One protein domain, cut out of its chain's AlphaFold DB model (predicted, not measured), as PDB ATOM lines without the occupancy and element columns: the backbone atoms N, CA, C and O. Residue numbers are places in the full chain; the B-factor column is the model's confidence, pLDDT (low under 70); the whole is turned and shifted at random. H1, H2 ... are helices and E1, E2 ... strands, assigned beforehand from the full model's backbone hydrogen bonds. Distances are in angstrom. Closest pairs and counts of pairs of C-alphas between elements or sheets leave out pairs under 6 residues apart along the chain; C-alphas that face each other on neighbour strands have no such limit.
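This is residues 44 to 157 of the 202 residues of the protein "EB_dh domain-containing protein" of Betaproteobacteria bacterium RIFCSPLOWO2_12_FULL_62_13 (UniProt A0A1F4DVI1). With little regular structure, a three-strand sheet, E1-E2-E3, is set apart from a two-strand hairpin, E4 and E5; one long loop, residues 103 to 119, joins them, and long loops also lie within each, between E1 and E2 and between E4 and E5. Of 114 printed residues, 43 are in named elements, mixed class, ordered H1 E1 E2 E3 E4 E5 H2; both sheets are antiparallel. It is only just loose, close to compact: radius of gyration of the C-alphas 16.4 A, spans 45 by 37 by 25 A.

E1 (63 to 66), E2 (84 to 91) and E3 (96 to 102) form a meander, successive antiparallel neighbours; within hydrogen-bond range are N 65 and O 85, 2.8 A, and N 88 and O 99, 3.0 A. H1 (55 to 59) only grazes this sheet. E4 (120 to 126), apart from E3, forms a hairpin with E5 (145 to 151), at 163 degrees; N 123 and O 148 are 2.9 A apart. H2 (152 to 156) is not on the larger sheet. H2's O i to N i+4 pair is within range; H1 has 0 of 1, and 1 of 2 for i+3.

E2 spans 23.1 A, E4 20.0 A. C-alpha 55 begins H1 at (158.260, 261.311, 206.109); C-alpha 156 ends H2 at (181.899, 259.557, 200.533).

The printed part has no cut. Links E1-E2, E3-E4 and E4-E5 are long. Residues 110 to 113 and 156 to 157 have pLDDT under 70.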
ATOM      1  N   PRO A  44     156.736 250.792 214.981       96.81
ATOM      2  CA  PRO A  44     156.475 249.842 213.906       96.81
ATOM      3  C   PRO A  44     156.042 250.564 212.624       96.81
ATOM      4  O   PRO A  44     155.230 251.497 212.666       96.81
ATOM      5  N   VAL A  45     156.557 250.111 211.483       95.94
ATOM      6  CA  VAL A  45     156.193 250.570 210.136       95.94
ATOM      7  C   VAL A  45     156.036 249.377 209.193       95.94
ATOM      8  O   VAL A  45     156.555 248.299 209.459       95.94
ATOM      9  N   THR A  46     155.317 249.562 208.083       94.38
ATOM     10  CA  THR A  46     155.113 248.495 207.085       94.38
ATOM     11  C   THR A  46     156.425 248.059 206.435       94.38
ATOM     12  O   THR A  46     156.635 246.876 206.197       94.38
ATOM     13  N   GLN A  47     157.294 249.021 206.133       93.81
ATOM     14  CA  GLN A  47     158.616 248.782 205.577       93.81
ATOM     15  C   GLN A  47     159.535 249.914 206.023       93.81
ATOM     16  O   GLN A  47     159.183 251.090 205.907       93.81
ATOM     17  N   VAL A  48     160.715 249.564 206.520       94.81
ATOM     18  CA  VAL A  48     161.761 250.528 206.837       94.81
ATOM     19  C   VAL A  48     162.326 251.130 205.547       94.81
ATOM     20  O   VAL A  48     162.810 250.413 204.666       94.81
ATOM     21  N   SER A  49     162.289 252.460 205.455       89.69
ATOM     22  CA  SER A  49     162.935 253.226 204.387       89.69
ATOM     23  C   SER A  49     164.438 253.367 204.646       89.69
ATOM     24  O   SER A  49     164.870 253.475 205.794       89.69
ATOM     25  N   LEU A  50     165.237 253.357 203.576       85.38
ATOM     26  CA  LEU A  50     166.671 253.673 203.633       85.38
ATOM     27  C   LEU A  50     166.943 255.173 203.458       85.38
ATOM     28  O   LEU A  50     168.084 255.601 203.611       85.38
ATOM     29  N   ASP A  51     165.914 255.953 203.127       91.38
ATOM     30  CA  ASP A  51     166.017 257.398 202.981       91.38
ATOM     31  C   ASP A  51     165.975 258.072 204.372       91.38
ATOM     32  O   ASP A  51     164.994 257.908 205.114       91.38
ATOM     33  N   PRO A  52     167.029 258.809 204.774       91.00
ATOM     34  CA  PRO A  52     167.031 259.534 206.041       91.00
ATOM     35  C   PRO A  52     166.004 260.676 206.092       91.00
ATOM     36  O   PRO A  52     165.656 261.094 207.198       91.00
ATOM     37  N   ASP A  53     165.498 261.156 204.953       93.31
ATOM     38  CA  ASP A  53     164.523 262.250 204.865       93.31
ATOM     39  C   ASP A  53     163.073 261.757 204.682       93.31
ATOM     40  O   ASP A  53     162.145 262.553 204.514       93.31
ATOM     41  N   ASP A  54     162.851 260.440 204.776       95.06
ATOM     42  CA  ASP A  54     161.532 259.827 204.634       95.06
ATOM     43  C   ASP A  54     160.507 260.400 205.646       95.06
ATOM     44  O   ASP A  54     160.767 260.442 206.858       95.06
ATOM     45  N   PRO A  55     159.296 260.800 205.209       93.62
ATOM     46  CA  PRO A  55     158.260 261.311 206.109       93.62
ATOM     47  C   PRO A  55     157.867 260.346 207.240       93.62
ATOM     48  O   PRO A  55     157.375 260.790 208.280       93.62
ATOM     49  N   GLY A  56     158.106 259.040 207.082       91.62
ATOM     50  CA  GLY A  56     157.889 258.014 208.100       91.62
ATOM     51  C   GLY A  56     158.618 258.285 209.422       91.62
ATOM     52  O   GLY A  56     158.129 257.882 210.481       91.62
ATOM     53  N   TRP A  57     159.719 259.044 209.401       95.19
ATOM     54  CA  TRP A  57     160.451 259.450 210.605       95.19
ATOM     55  C   TRP A  57     159.698 260.459 211.479       95.19
ATOM     56  O   TRP A  57     159.916 260.491 212.692       95.19
ATOM     57  N   GLN A  58     158.800 261.270 210.905       92.31
ATOM     58  CA  GLN A  58     158.127 262.368 211.615       92.31
ATOM     59  C   GLN A  58     157.279 261.875 212.790       92.31
ATOM     60  O   GLN A  58     157.149 262.565 213.800       92.31
ATOM     61  N   GLY A  59     156.727 260.666 212.671       90.06
ATOM     62  CA  GLY A  59     155.904 260.048 213.700       90.06
ATOM     63  C   GLY A  59     156.667 259.202 214.723       90.06
ATOM     64  O   GLY A  59     156.018 258.620 215.591       90.06
ATOM     65  N   ALA A  60     157.987 259.057 214.604       95.25
ATOM     66  CA  ALA A  60     158.792 258.297 215.559       95.25
ATOM     67  C   ALA A  60     159.075 259.114 216.825       95.25
ATOM     68  O   ALA A  60     159.242 260.336 216.751       95.25
ATOM     69  N   ASP A  61     159.195 258.428 217.960       95.12
ATOM     70  CA  ASP A  61     159.631 259.044 219.210       95.12
ATOM     71  C   ASP A  61     161.040 259.632 219.063       95.12
ATOM     72  O   ASP A  61     161.870 259.142 218.291       95.12
ATOM     73  N   ILE A  62     161.293 260.704 219.811       95.00
ATOM     74  CA  ILE A  62     162.562 261.429 219.807       95.00
ATOM     75  C   ILE A  62     163.239 261.209 221.150       95.00
ATOM     76  O   ILE A  62     162.667 261.527 222.194       95.00
ATOM     77  N   LEU A  63     164.478 260.731 221.113       95.56
ATOM     78  CA  LEU A  63     165.347 260.690 222.277       95.56
ATOM     79  C   LEU A  63     166.599 261.527 222.020       95.56
ATOM     80  O   LEU A  63     167.397 261.201 221.148       95.56
ATOM     81  N   GLU A  64     166.791 262.581 222.807       94.94
ATOM     82  CA  GLU A  64     168.047 263.328 222.833       94.94
ATOM     83  C   GLU A  64     168.981 262.727 223.890       94.94
ATOM     84  O   GLU A  64     168.648 262.652 225.075       94.94
ATOM     85  N   ILE A  65     170.153 262.274 223.448       93.19
ATOM     86  CA  ILE A  65     171.178 261.656 224.285       93.19
ATOM     87  C   ILE A  65     172.314 262.666 224.471       93.19
ATOM     88  O   ILE A  65     173.053 262.920 223.515       93.19
ATOM     89  N   PRO A  66     172.491 263.246 225.673       93.00
ATOM     90  CA  PRO A  66     173.634 264.105 225.947       93.00
ATOM     91  C   PRO A  66     174.925 263.280 225.963       93.00
ATOM     92  O   PRO A  66     174.971 262.192 226.543       93.00
ATOM     93  N   LEU A  67     175.984 263.812 225.356       90.62
ATOM     94  CA  LEU A  67     177.290 263.161 225.296       90.62
ATOM     95  C   LEU A  67     178.238 263.715 226.355       90.62
ATOM     96  O   LEU A  67     178.414 264.926 226.500       90.62
ATOM     97  N   ALA A  68     178.885 262.801 227.073       89.25
ATOM     98  CA  ALA A  68     179.969 263.119 227.987       89.25
ATOM     99  C   ALA A  68     181.323 262.938 227.279       89.25
ATOM    100  O   ALA A  68     181.489 261.993 226.506       89.25
ATOM    101  N   PRO A  69     182.310 263.806 227.546       89.94
ATOM    102  CA  PRO A  69     183.631 263.662 226.959       89.94
ATOM    103  C   PRO A  69     184.405 262.497 227.596       89.94
ATOM    104  O   PRO A  69     184.208 262.150 228.767       89.94
ATOM    105  N   GLN A  70     185.348 261.918 226.848       86.50
ATOM    106  CA  GLN A  70     186.242 260.880 227.362       86.50
ATOM    107  C   GLN A  70     187.330 261.489 228.265       86.50
ATOM    108  O   GLN A  70     188.448 261.776 227.838       86.50
ATOM    109  N   ALA A  71     187.003 261.670 229.546       87.00
ATOM    110  CA  ALA A  71     187.908 262.248 230.546       87.00
ATOM    111  C   ALA A  71     188.650 261.204 231.409       87.00
ATOM    112  O   ALA A  71     189.470 261.564 232.257       87.00
ATOM    113  N   VAL A  72     188.369 259.909 231.220       84.00
ATOM    114  CA  VAL A  72     188.871 258.831 232.093       84.00
ATOM    115  C   VAL A  72     190.305 258.424 231.733       84.00
ATOM    116  O   VAL A  72     191.188 258.413 232.595       84.00
ATOM    117  N   VAL A  73     190.559 258.136 230.453       81.31
ATOM    118  CA  VAL A  73     191.843 257.622 229.937       81.31
ATOM    119  C   VAL A  73     192.596 258.732 229.196       81.31
ATOM    120  O   VAL A  73     191.981 259.643 228.653       81.31
ATOM    121  N   LYS A  74     193.936 258.698 229.207       85.62
ATOM    122  CA  LYS A  74     194.756 259.635 228.421       85.62
ATOM    123  C   LYS A  74     194.732 259.246 226.927       85.62
ATOM    124  O   LYS A  74     194.816 258.055 226.649       85.62
ATOM    125  N   PRO A  75     194.733 260.210 225.990       83.94
ATOM    126  CA  PRO A  75     194.607 261.653 226.205       83.94
ATOM    127  C   PRO A  75     193.191 262.015 226.670       83.94
ATOM    128  O   PRO A  75     192.206 261.516 226.142       83.94
ATOM    129  N   ARG A  76     193.105 262.863 227.702       88.00
ATOM    130  CA  ARG A  76     191.821 263.245 228.292       88.00
ATOM    131  C   ARG A  76     191.231 264.407 227.520       88.00
ATOM    132  O   ARG A  76     191.894 265.432 227.363       88.00
ATOM    133  N   THR A  77     189.969 264.270 227.163       83.00
ATOM    134  CA  THR A  77     189.158 265.354 226.625       83.00
ATOM    135  C   THR A  77     188.182 265.777 227.714       83.00
ATOM    136  O   THR A  77     187.481 264.938 228.275       83.00
ATOM    137  N   TYR A  78     188.165 267.064 228.058       86.12
ATOM    138  CA  TYR A  78     187.270 267.605 229.094       86.12
ATOM    139  C   TYR A  78     186.055 268.325 228.509       86.12
ATOM    140  O   TYR A  78     185.101 268.591 229.228       86.12
ATOM    141  N   GLU A  79     186.070 268.588 227.203       85.38
ATOM    142  CA  GLU A  79     184.986 269.229 226.468       85.38
ATOM    143  C   GLU A  79     184.708 268.442 225.192       85.38
ATOM    144  O   GLU A  79     185.598 268.260 224.366       85.38
ATOM    145  N   SER A  80     183.473 267.969 225.030       84.62
ATOM    146  CA  SER A  80     183.046 267.325 223.784       84.62
ATOM    147  C   SER A  80     182.695 268.396 222.750       84.62
ATOM    148  O   SER A  80     181.979 269.341 223.093       84.62
ATOM    149  N   SER A  81     183.163 268.264 221.507       87.00
ATOM    150  CA  SER A  81     182.716 269.118 220.395       87.00
ATOM    151  C   SER A  81     181.229 268.893 220.109       87.00
ATOM    152  O   SER A  81     180.466 269.850 219.987       87.00
ATOM    153  N   ILE A  82     180.801 267.630 220.122       92.25
ATOM    154  CA  ILE A  82     179.406 267.220 219.948       92.25
ATOM    155  C   ILE A  82     178.740 267.073 221.315       92.25
ATOM    156  O   ILE A  82     179.189 266.297 222.159       92.25
ATOM    157  N   LYS A  83     177.671 267.835 221.560       91.94
ATOM    158  CA  LYS A  83     177.025 267.899 222.884       91.94
ATOM    159  C   LYS A  83     175.900 266.883 223.070       91.94
ATOM    160  O   LYS A  83     175.678 266.435 224.192       91.94
ATOM    161  N   ALA A  84     175.203 266.526 221.998       94.50
ATOM    162  CA  ALA A  84     174.102 265.578 222.036       94.50
ATOM    163  C   ALA A  84     173.883 264.929 220.667       94.50
ATOM    164  O   ALA A  84     174.243 265.506 219.636       94.50
ATOM    165  N   ILE A  85     173.260 263.753 220.684       95.88
ATOM    166  CA  ILE A  85     172.738 263.066 219.502       95.88
ATOM    167  C   ILE A  85     171.229 262.929 219.670       95.88
ATOM    168  O   ILE A  85     170.752 262.485 220.715       95.88
ATOM    169  N   VAL A  86     170.477 263.278 218.634       96.44
ATOM    170  CA  VAL A  86     169.044 263.012 218.547       96.44
ATOM    171  C   VAL A  86     168.844 261.677 217.840       96.44
ATOM    172  O   VAL A  86     169.376 261.452 216.754       96.44
ATOM    173  N   VAL A  87     168.087 260.785 218.473       96.50
ATOM    174  CA  VAL A  87     167.843 259.423 218.004       96.50
ATOM    175  C   VAL A  87     166.355 259.219 217.761       96.50
ATOM    176  O   VAL A  87     165.522 259.527 218.617       96.50
ATOM    177  N   ARG A  88     166.036 258.638 216.606       96.62
ATOM    178  CA  ARG A  88     164.732 258.042 216.295       96.62
ATOM    179  C   ARG A  88     164.931 256.593 215.879       96.62
ATOM    180  O   ARG A  88     165.975 256.248 215.323       96.62
ATOM    181  N   ALA A  89     163.927 255.756 216.111       96.62
ATOM    182  CA  ALA A  89     163.986 254.348 215.747       96.62
ATOM    183  C   ALA A  89     162.686 253.887 215.081       96.62
ATOM    184  O   ALA A  89     161.591 254.162 215.574       96.62
ATOM    185  N   LEU A  90     162.825 253.160 213.975       97.00
ATOM    186  CA  LEU A  90     161.743 252.489 213.258       97.00
ATOM    187  C   LEU A  90     162.073 251.004 213.136       97.00
ATOM    188  O   LEU A  90     163.245 250.642 213.043       97.00
ATOM    189  N   TYR A  91     161.058 250.148 213.100       97.19
ATOM    190  CA  TYR A  91     161.263 248.734 212.801       97.19
ATOM    191  C   TYR A  91     160.128 248.144 211.963       97.19
ATOM    192  O   TYR A  91     158.988 248.606 212.026       97.19
ATOM    193  N   ASP A  92     160.463 247.115 211.193       96.38
ATOM    194  CA  ASP A  92     159.529 246.217 210.514       96.38
ATOM    195  C   ASP A  92     159.836 244.759 210.911       96.38
ATOM    196  O   ASP A  92     160.585 244.508 211.859       96.38
ATOM    197  N   GLU A  93     159.248 243.780 210.222       96.19
ATOM    198  CA  GLU A  93     159.447 242.354 210.529       96.19
ATOM    199  C   GLU A  93     160.901 241.876 210.371       96.19
ATOM    200  O   GLU A  93     161.288 240.873 210.968       96.19
ATOM    201  N   ASN A  94     161.714 242.581 209.581       95.56
ATOM    202  CA  ASN A  94     163.048 242.143 209.174       95.56
ATOM    203  C   ASN A  94     164.163 243.114 209.578       95.56
ATOM    204  O   ASN A  94     165.339 242.744 209.533       95.56
ATOM    205  N   ARG A  95     163.837 244.371 209.894       95.38
ATOM    206  CA  ARG A  95     164.817 245.452 210.032       95.38
ATOM    207  C   ARG A  95     164.517 246.351 211.219       95.38
ATOM    208  O   ARG A  95     163.375 246.704 211.492       95.38
ATOM    209  N   LEU A  96     165.596 246.800 211.851       94.62
ATOM    210  CA  LEU A  96     165.627 247.942 212.755       94.62
ATOM    211  C   LEU A  96     166.415 249.054 212.061       94.62
ATOM    212  O   LEU A  96     167.542 248.820 211.624       94.62
ATOM    213  N   ALA A  97     165.852 250.255 211.992       95.62
ATOM    214  CA  ALA A  97     166.569 251.444 211.556       95.62
ATOM    215  C   ALA A  97     166.665 252.465 212.679       95.62
ATOM    216  O   ALA A  97     165.688 252.759 213.371       95.62
ATOM    217  N   LEU A  98     167.862 253.028 212.813       95.50
ATOM    218  CA  LEU A  98     168.165 254.129 213.709       95.50
ATOM    219  C   LEU A  98     168.500 255.350 212.863       95.50
ATOM    220  O   LEU A  98     169.379 255.283 212.006       95.50
ATOM    221  N   ARG A  99     167.823 256.464 213.127       95.44
ATOM    222  CA  ARG A  99     168.171 257.768 212.565       95.44
ATOM    223  C   ARG A  99     168.875 258.568 213.647       95.44
ATOM    224  O   ARG A  99     168.291 258.825 214.701       95.44
ATOM    225  N   LEU A 100     170.136 258.887 213.384       95.38
ATOM    226  CA  LEU A 100     171.046 259.567 214.297       95.38
ATOM    227  C   LEU A 100     171.353 260.941 213.718       95.38
ATOM    228  O   LEU A 100     171.820 261.043 212.588       95.38
ATOM    229  N   GLU A 101     171.089 261.988 214.488       95.12
ATOM    230  CA  GLU A 101     171.346 263.369 214.091       95.12
ATOM    231  C   GLU A 101     172.215 264.046 215.143       95.12
ATOM    232  O   GLU A 101     171.936 263.973 216.340       95.12
ATOM    233  N   TRP A 102     173.247 264.753 214.704       94.81
ATOM    234  CA  TRP A 102     174.064 265.592 215.568       94.81
ATOM    235  C   TRP A 102     174.380 266.904 214.861       94.81
ATOM    236  O   TRP A 102     174.318 267.013 213.637       94.81
ATOM    237  N   ARG A 103     174.681 267.933 215.654       93.12
ATOM    238  CA  ARG A 103     175.161 269.208 215.126       93.12
ATOM    239  C   ARG A 103     176.672 269.180 215.077       93.12
ATOM    240  O   ARG A 103     177.298 269.119 216.132       93.12
ATOM    241  N   ASP A 104     177.206 269.311 213.877       90.25
ATOM    242  CA  ASP A 104     178.625 269.493 213.630       90.25
ATOM    243  C   ASP A 104     178.868 270.794 212.858       90.25
ATOM    244  O   ASP A 104     178.041 271.210 212.045       90.25
ATOM    245  N   ALA A 105     179.973 271.468 213.162       86.62
ATOM    246  CA  ALA A 105     180.418 272.647 212.428       86.62
ATOM    247  C   ALA A 105     181.288 272.274 211.219       86.62
ATOM    248  O   ALA A 105     181.422 273.087 210.302       86.62
ATOM    249  N   ALA A 106     181.872 271.075 211.225       83.56
ATOM    250  CA  ALA A 106     182.654 270.522 210.132       83.56
ATOM    251  C   ALA A 106     181.924 269.324 209.503       83.56
ATOM    252  O   ALA A 106     180.992 268.772 210.080       83.56
ATOM    253  N   ASN A 107     182.306 268.977 208.277       78.69
ATOM    254  CA  ASN A 107     181.900 267.734 207.626       78.69
ATOM    255  C   ASN A 107     183.184 267.024 207.216       78.69
ATOM    256  O   ASN A 107     183.718 267.253 206.123       78.69
ATOM    257  N   ASP A 108     183.727 266.247 208.143       80.56
ATOM    258  CA  ASP A 108     185.061 265.700 208.015       80.56
ATOM    259  C   ASP A 108     184.998 264.309 207.379       80.56
ATOM    260  O   ASP A 108     184.593 263.322 207.990       80.56
ATOM    261  N   THR A 109     185.420 264.226 206.117       75.62
ATOM    262  CA  THR A 109     185.422 262.995 205.295       75.62
ATOM    263  C   THR A 109     186.824 262.581 204.835       75.62
ATOM    264  O   THR A 109     186.978 261.611 204.093       75.62
ATOM    265  N   MET A 110     187.863 263.320 205.238       67.69
ATOM    266  CA  MET A 110     189.214 263.163 204.695       67.69
ATOM    267  C   MET A 110     189.988 262.013 205.356       67.69
ATOM    268  O   MET A 110     190.110 261.953 206.578       67.69
ATOM    269  N   THR A 111     190.579 261.156 204.519       64.06
ATOM    270  CA  THR A 111     191.337 259.955 204.925       64.06
ATOM    271  C   THR A 111     192.860 260.174 204.910       64.06
ATOM    272  O   THR A 111     193.598 259.448 205.572       64.06
ATOM    273  N   GLY A 112     193.340 261.220 204.227       60.75
ATOM    274  CA  GLY A 112     194.765 261.518 204.076       60.75
ATOM    275  C   GLY A 112     195.257 262.589 205.050       60.75
ATOM    276  O   GLY A 112     194.791 263.730 205.047       60.75
ATOM    277  N   GLY A 113     196.249 262.261 205.872       64.31
ATOM    278  CA  GLY A 113     197.018 263.208 206.687       64.31
ATOM    279  C   GLY A 113     196.883 263.010 208.194       64.31
ATOM    280  O   GLY A 113     195.803 262.798 208.727       64.31
ATOM    281  N   VAL A 114     198.005 263.163 208.899       71.31
ATOM    282  CA  VAL A 114     198.172 262.845 210.334       71.31
ATOM    283  C   VAL A 114     197.296 263.654 211.305       71.31
ATOM    284  O   VAL A 114     197.220 263.334 212.489       71.31
ATOM    285  N   HIS A 115     196.638 264.703 210.813       73.56
ATOM    286  CA  HIS A 115     195.714 265.550 211.574       73.56
ATOM    287  C   HIS A 115     194.317 265.629 210.941       73.56
ATOM    288  O   HIS A 115     193.515 266.461 211.351       73.56
ATOM    289  N   ALA A 116     194.037 264.809 209.926       76.31
ATOM    290  CA  ALA A 116     192.705 264.676 209.359       76.31
ATOM    291  C   ALA A 116     191.984 263.542 210.087       76.31
ATOM    292  O   ALA A 116     192.403 262.386 210.029       76.31
ATOM    293  N   PHE A 117     190.917 263.887 210.798       80.62
ATOM    294  CA  PHE A 117     190.061 262.926 211.473       80.62
ATOM    295  C   PHE A 117     188.686 263.019 210.849       80.62
ATOM    296  O   PHE A 117     188.150 264.110 210.743       80.62
ATOM    297  N   ARG A 118     188.154 261.879 210.428       86.25
ATOM    298  CA  ARG A 118     186.802 261.757 209.882       86.25
ATOM    299  C   ARG A 118     185.750 261.714 210.987       86.25
ATOM    300  O   ARG A 118     186.040 261.259 212.099       86.25
ATOM    301  N   ASP A 119     184.515 262.017 210.617       90.56
ATOM    302  CA  ASP A 119     183.355 261.808 211.475       90.56
ATOM    303  C   ASP A 119     183.040 260.320 211.652       90.56
ATOM    304  O   ASP A 119     183.089 259.513 210.714       90.56
ATOM    305  N   VAL A 120     182.720 259.950 212.892       91.56
ATOM    306  CA  VAL A 120     182.427 258.572 213.292       91.56
ATOM    307  C   VAL A 120     181.339 258.567 214.353       91.56
ATOM    308  O   VAL A 120     181.395 259.323 215.321       91.56
ATOM    309  N   ILE A 121     180.394 257.641 214.222       94.19
ATOM    310  CA  ILE A 121     179.414 257.333 215.264       94.19
ATOM    311  C   ILE A 121     179.362 255.827 215.489       94.19
ATOM    312  O   ILE A 121     179.554 255.034 214.564       94.19
ATOM    313  N   ALA A 122     179.130 255.426 216.735       94.81
ATOM    314  CA  ALA A 122     179.018 254.031 217.120       94.81
ATOM    315  C   ALA A 122     177.745 253.805 217.937       94.81
ATOM    316  O   ALA A 122     177.404 254.609 218.804       94.81
ATOM    317  N   VAL A 123     177.063 252.697 217.662       94.75
ATOM    318  CA  VAL A 123     175.927 252.214 218.447       94.75
ATOM    319  C   VAL A 123     176.316 250.887 219.073       94.75
ATOM    320  O   VAL A 123     176.703 249.950 218.375       94.75
ATOM    321  N   GLU A 124     176.219 250.824 220.395       94.38
ATOM    322  CA  GLU A 124     176.556 249.648 221.187       94.38
ATOM    323  C   GLU A 124     175.286 248.892 221.585       94.38
ATOM    324  O   GLU A 124     174.340 249.470 222.126       94.38
ATOM    325  N   PHE A 125     175.280 247.584 221.338       93.56
ATOM    326  CA  PHE A 125     174.227 246.665 221.741       93.56
ATOM    327  C   PHE A 125     174.779 245.614 222.705       93.56
ATOM    328  O   PHE A 125     175.834 245.033 222.436       93.56
ATOM    329  N   PRO A 126     174.063 245.292 223.795       94.25
ATOM    330  CA  PRO A 126     174.385 244.106 224.576       94.25
ATOM    331  C   PRO A 126     174.243 242.859 223.700       94.25
ATOM    332  O   PRO A 126     173.229 242.699 223.021       94.25
ATOM    333  N   SER A 127     175.231 241.962 223.737       91.81
ATOM    334  CA  SER A 127     175.155 240.718 222.950       91.81
ATOM    335  C   SER A 127     174.052 239.788 223.461       91.81
ATOM    336  O   SER A 127     173.417 239.095 222.672       91.81
ATOM    337  N   ASP A 128     173.789 239.806 224.773       91.38
ATOM    338  CA  ASP A 128     172.604 239.197 225.375       91.38
ATOM    339  C   ASP A 128     171.819 240.243 226.188       91.38
ATOM    340  O   ASP A 128     172.193 240.540 227.329       91.38
ATOM    341  N   PRO A 129     170.706 240.786 225.662       85.50
ATOM    342  CA  PRO A 129     169.899 241.769 226.378       85.50
ATOM    343  C   PRO A 129     169.221 241.205 227.639       85.50
ATOM    344  O   PRO A 129     168.803 241.980 228.499       85.50
ATOM    345  N   LYS A 130     169.105 239.874 227.784       89.31
ATOM    346  CA  LYS A 130     168.508 239.240 228.975       89.31
ATOM    347  C   LYS A 130     169.451 239.254 230.174       89.31
ATOM    348  O   LYS A 130     168.981 239.237 231.310       89.31
ATOM    349  N   SER A 131     170.758 239.331 229.928       86.44
ATOM    350  CA  SER A 131     171.796 239.423 230.963       86.44
ATOM    351  C   SER A 131     171.863 240.798 231.652       86.44
ATOM    352  O   SER A 131     172.621 240.991 232.602       86.44
ATOM    353  N   GLY A 132     171.043 241.757 231.204       87.25
ATOM    354  CA  GLY A 132     171.046 243.140 231.671       87.25
ATOM    355  C   GLY A 132     171.849 244.057 230.748       87.25
ATOM    356  O   GLY A 132     172.154 243.707 229.613       87.25
ATOM    357  N   ILE A 133     172.161 245.267 231.225       87.88
ATOM    358  CA  ILE A 133     172.985 246.222 230.468       87.88
ATOM    359  C   ILE A 133     174.449 246.070 230.918       87.88
ATOM    360  O   ILE A 133     174.709 246.244 232.113       87.88
ATOM    361  N   PRO A 134     175.381 245.732 230.009       91.62
ATOM    362  CA  PRO A 134     176.818 245.686 230.275       91.62
ATOM    363  C   PRO A 134     177.396 247.060 230.632       91.62
ATOM    364  O   PRO A 134     176.727 248.090 230.514       91.62
ATOM    365  N   PHE A 135     178.658 247.088 231.055       90.38
ATOM    366  CA  PHE A 135     179.392 248.339 231.193       90.38
ATOM    367  C   PHE A 135     179.413 249.118 229.868       90.38
ATOM    368  O   PHE A 135     179.795 248.584 228.837       90.38
ATOM    369  N   PHE A 136     179.045 250.401 229.913       86.25
ATOM    370  CA  PHE A 136     178.942 251.270 228.730       86.25
ATOM    371  C   PHE A 136     180.290 251.577 228.056       86.25
ATOM    372  O   PHE A 136     180.329 252.188 226.994       86.25
ATOM    373  N   GLY A 137     181.405 251.246 228.708       89.75
ATOM    374  CA  GLY A 137     182.744 251.394 228.151       89.75
ATOM    375  C   GLY A 137     183.171 250.145 227.392       89.75
ATOM    376  O   GLY A 137     184.219 249.595 227.718       89.75
ATOM    377  N   MET A 138     182.380 249.724 226.399       93.12
ATOM    378  CA  MET A 138     182.640 248.559 225.540       93.12
ATOM    379  C   MET A 138     182.471 247.186 226.218       93.12
ATOM    380  O   MET A 138     183.141 246.218 225.853       93.12
ATOM    381  N   GLY A 139     181.552 247.072 227.174       93.38
ATOM    382  CA  GLY A 139     181.201 245.807 227.815       93.38
ATOM    383  C   GLY A 139     182.199 245.306 228.862       93.38
ATOM    384  O   GLY A 139     183.040 246.039 229.382       93.38
ATOM    385  N   GLU A 140     182.049 244.029 229.217       93.62
ATOM    386  CA  GLU A 140     182.847 243.322 230.227       93.62
ATOM    387  C   GLU A 140     183.225 241.925 229.715       93.62
ATOM    388  O   GLU A 140     182.654 241.436 228.740       93.62
ATOM    389  N   ALA A 141     184.177 241.258 230.377       91.50
ATOM    390  CA  ALA A 141     184.689 239.957 229.935       91.50
ATOM    391  C   ALA A 141     183.603 238.869 229.819       91.50
ATOM    392  O   ALA A 141     183.666 238.022 228.932       91.50
ATOM    393  N   ASP A 142     182.609 238.896 230.705       92.69
ATOM    394  CA  ASP A 142     181.468 237.978 230.746       92.69
ATOM    395  C   ASP A 142     180.210 238.543 230.066       92.69
ATOM    396  O   ASP A 142     179.242 237.815 229.843       92.69
ATOM    397  N   ARG A 143     180.218 239.834 229.714       93.50
ATOM    398  CA  ARG A 143     179.090 240.559 229.119       93.50
ATOM    399  C   ARG A 143     179.560 241.349 227.895       93.50
ATOM    400  O   ARG A 143     179.699 242.575 227.967       93.50
ATOM    401  N   PRO A 144     179.829 240.660 226.770       94.19
ATOM    402  CA  PRO A 144     180.322 241.297 225.560       94.19
ATOM    403  C   PRO A 144     179.237 242.141 224.892       94.19
ATOM    404  O   PRO A 144     178.031 241.895 225.019       94.19
ATOM    405  N   VAL A 145     179.678 243.098 224.087       96.12
ATOM    406  CA  VAL A 145     178.812 244.001 223.327       96.12
ATOM    407  C   VAL A 145     179.121 243.914 221.840       96.12
ATOM    408  O   VAL A 145     180.241 243.607 221.435       96.12
ATOM    409  N   THR A 146     178.114 244.191 221.024       94.75
ATOM    410  CA  THR A 146     178.260 244.378 219.581       94.75
ATOM    411  C   THR A 146     178.231 245.867 219.287       94.75
ATOM    412  O   THR A 146     177.299 246.556 219.696       94.75
ATOM    413  N   ILE A 147     179.236 246.369 218.572       95.56
ATOM    414  CA  ILE A 147     179.336 247.785 218.218       95.56
ATOM    415  C   ILE A 147     179.199 247.920 216.708       95.56
ATOM    416  O   ILE A 147     180.044 247.438 215.954       95.56
ATOM    417  N   TYR A 148     178.148 248.606 216.267       94.50
ATOM    418  CA  TYR A 148     178.020 249.036 214.880       94.50
ATOM    419  C   TYR A 148     178.608 250.425 214.734       94.50
ATOM    420  O   TYR A 148     178.171 251.364 215.397       94.50
ATOM    421  N   GLN A 149     179.613 250.544 213.873       94.19
ATOM    422  CA  GLN A 149     180.332 251.785 213.635       94.19
ATOM    423  C   GLN A 149     180.055 252.282 212.220       94.19
ATOM    424  O   GLN A 149     180.249 251.550 211.251       94.19
ATOM    425  N   TRP A 150     179.646 253.542 212.116       92.38
ATOM    426  CA  TRP A 150     179.581 254.280 210.863       92.38
ATOM    427  C   TRP A 150     180.728 255.285 210.799       92.38
ATOM    428  O   TRP A 150     181.108 255.869 211.816       92.38
ATOM    429  N   LYS A 151     181.278 255.467 209.601       88.94
ATOM    430  CA  LYS A 151     182.362 256.402 209.302       88.94
ATOM    431  C   LYS A 151     181.999 257.178 208.039       88.94
ATOM    432  O   LYS A 151     181.497 256.582 207.085       88.94
ATOM    433  N   SER A 152     182.237 258.485 208.039       87.88
ATOM    434  CA  SER A 152     181.830 259.377 206.945       87.88
ATOM    435  C   SER A 152     182.546 259.096 205.618       87.88
ATOM    436  O   SER A 152     181.941 259.207 204.549       87.88
ATOM    437  N   ASP A 153     183.805 258.658 205.669       80.25
ATOM    438  CA  ASP A 153     184.625 258.297 204.505       80.25
ATOM    439  C   ASP A 153     184.042 257.116 203.711       80.25
ATOM    440  O   ASP A 153     184.071 257.118 202.479       80.25
ATOM    441  N   TRP A 154     183.436 256.139 204.391       76.75
ATOM    442  CA  TRP A 154     182.794 254.985 203.750       76.75
ATOM    443  C   TRP A 154     181.605 255.378 202.873       76.75
ATOM    444  O   TRP A 154     181.353 254.732 201.858       76.75
ATOM    445  N   GLN A 155     180.893 256.446 203.239       73.00
ATOM    446  CA  GLN A 155     179.798 256.980 202.434       73.00
ATOM    447  C   GLN A 155     180.322 257.827 201.271       73.00
ATOM    448  O   GLN A 155     179.791 257.758 200.163       73.00
ATOM    449  N   ALA A 156     181.368 258.622 201.515       67.00
ATOM    450  CA  ALA A 156     181.899 259.557 200.533       67.00
ATOM    451  C   ALA A 156     182.484 258.861 199.292       67.00
ATOM    452  O   ALA A 156     182.569 259.499 198.248       67.00
ATOM    453  N   SER A 157     182.853 257.573 199.365       58.62
ATOM    454  CA  SER A 157     183.433 256.811 198.241       58.62
ATOM    455  C   SER A 157     184.635 257.507 197.578       58.62
ATOM    456  O   SER A 157     184.899 257.305 196.396       58.62
TER     457      SER A 157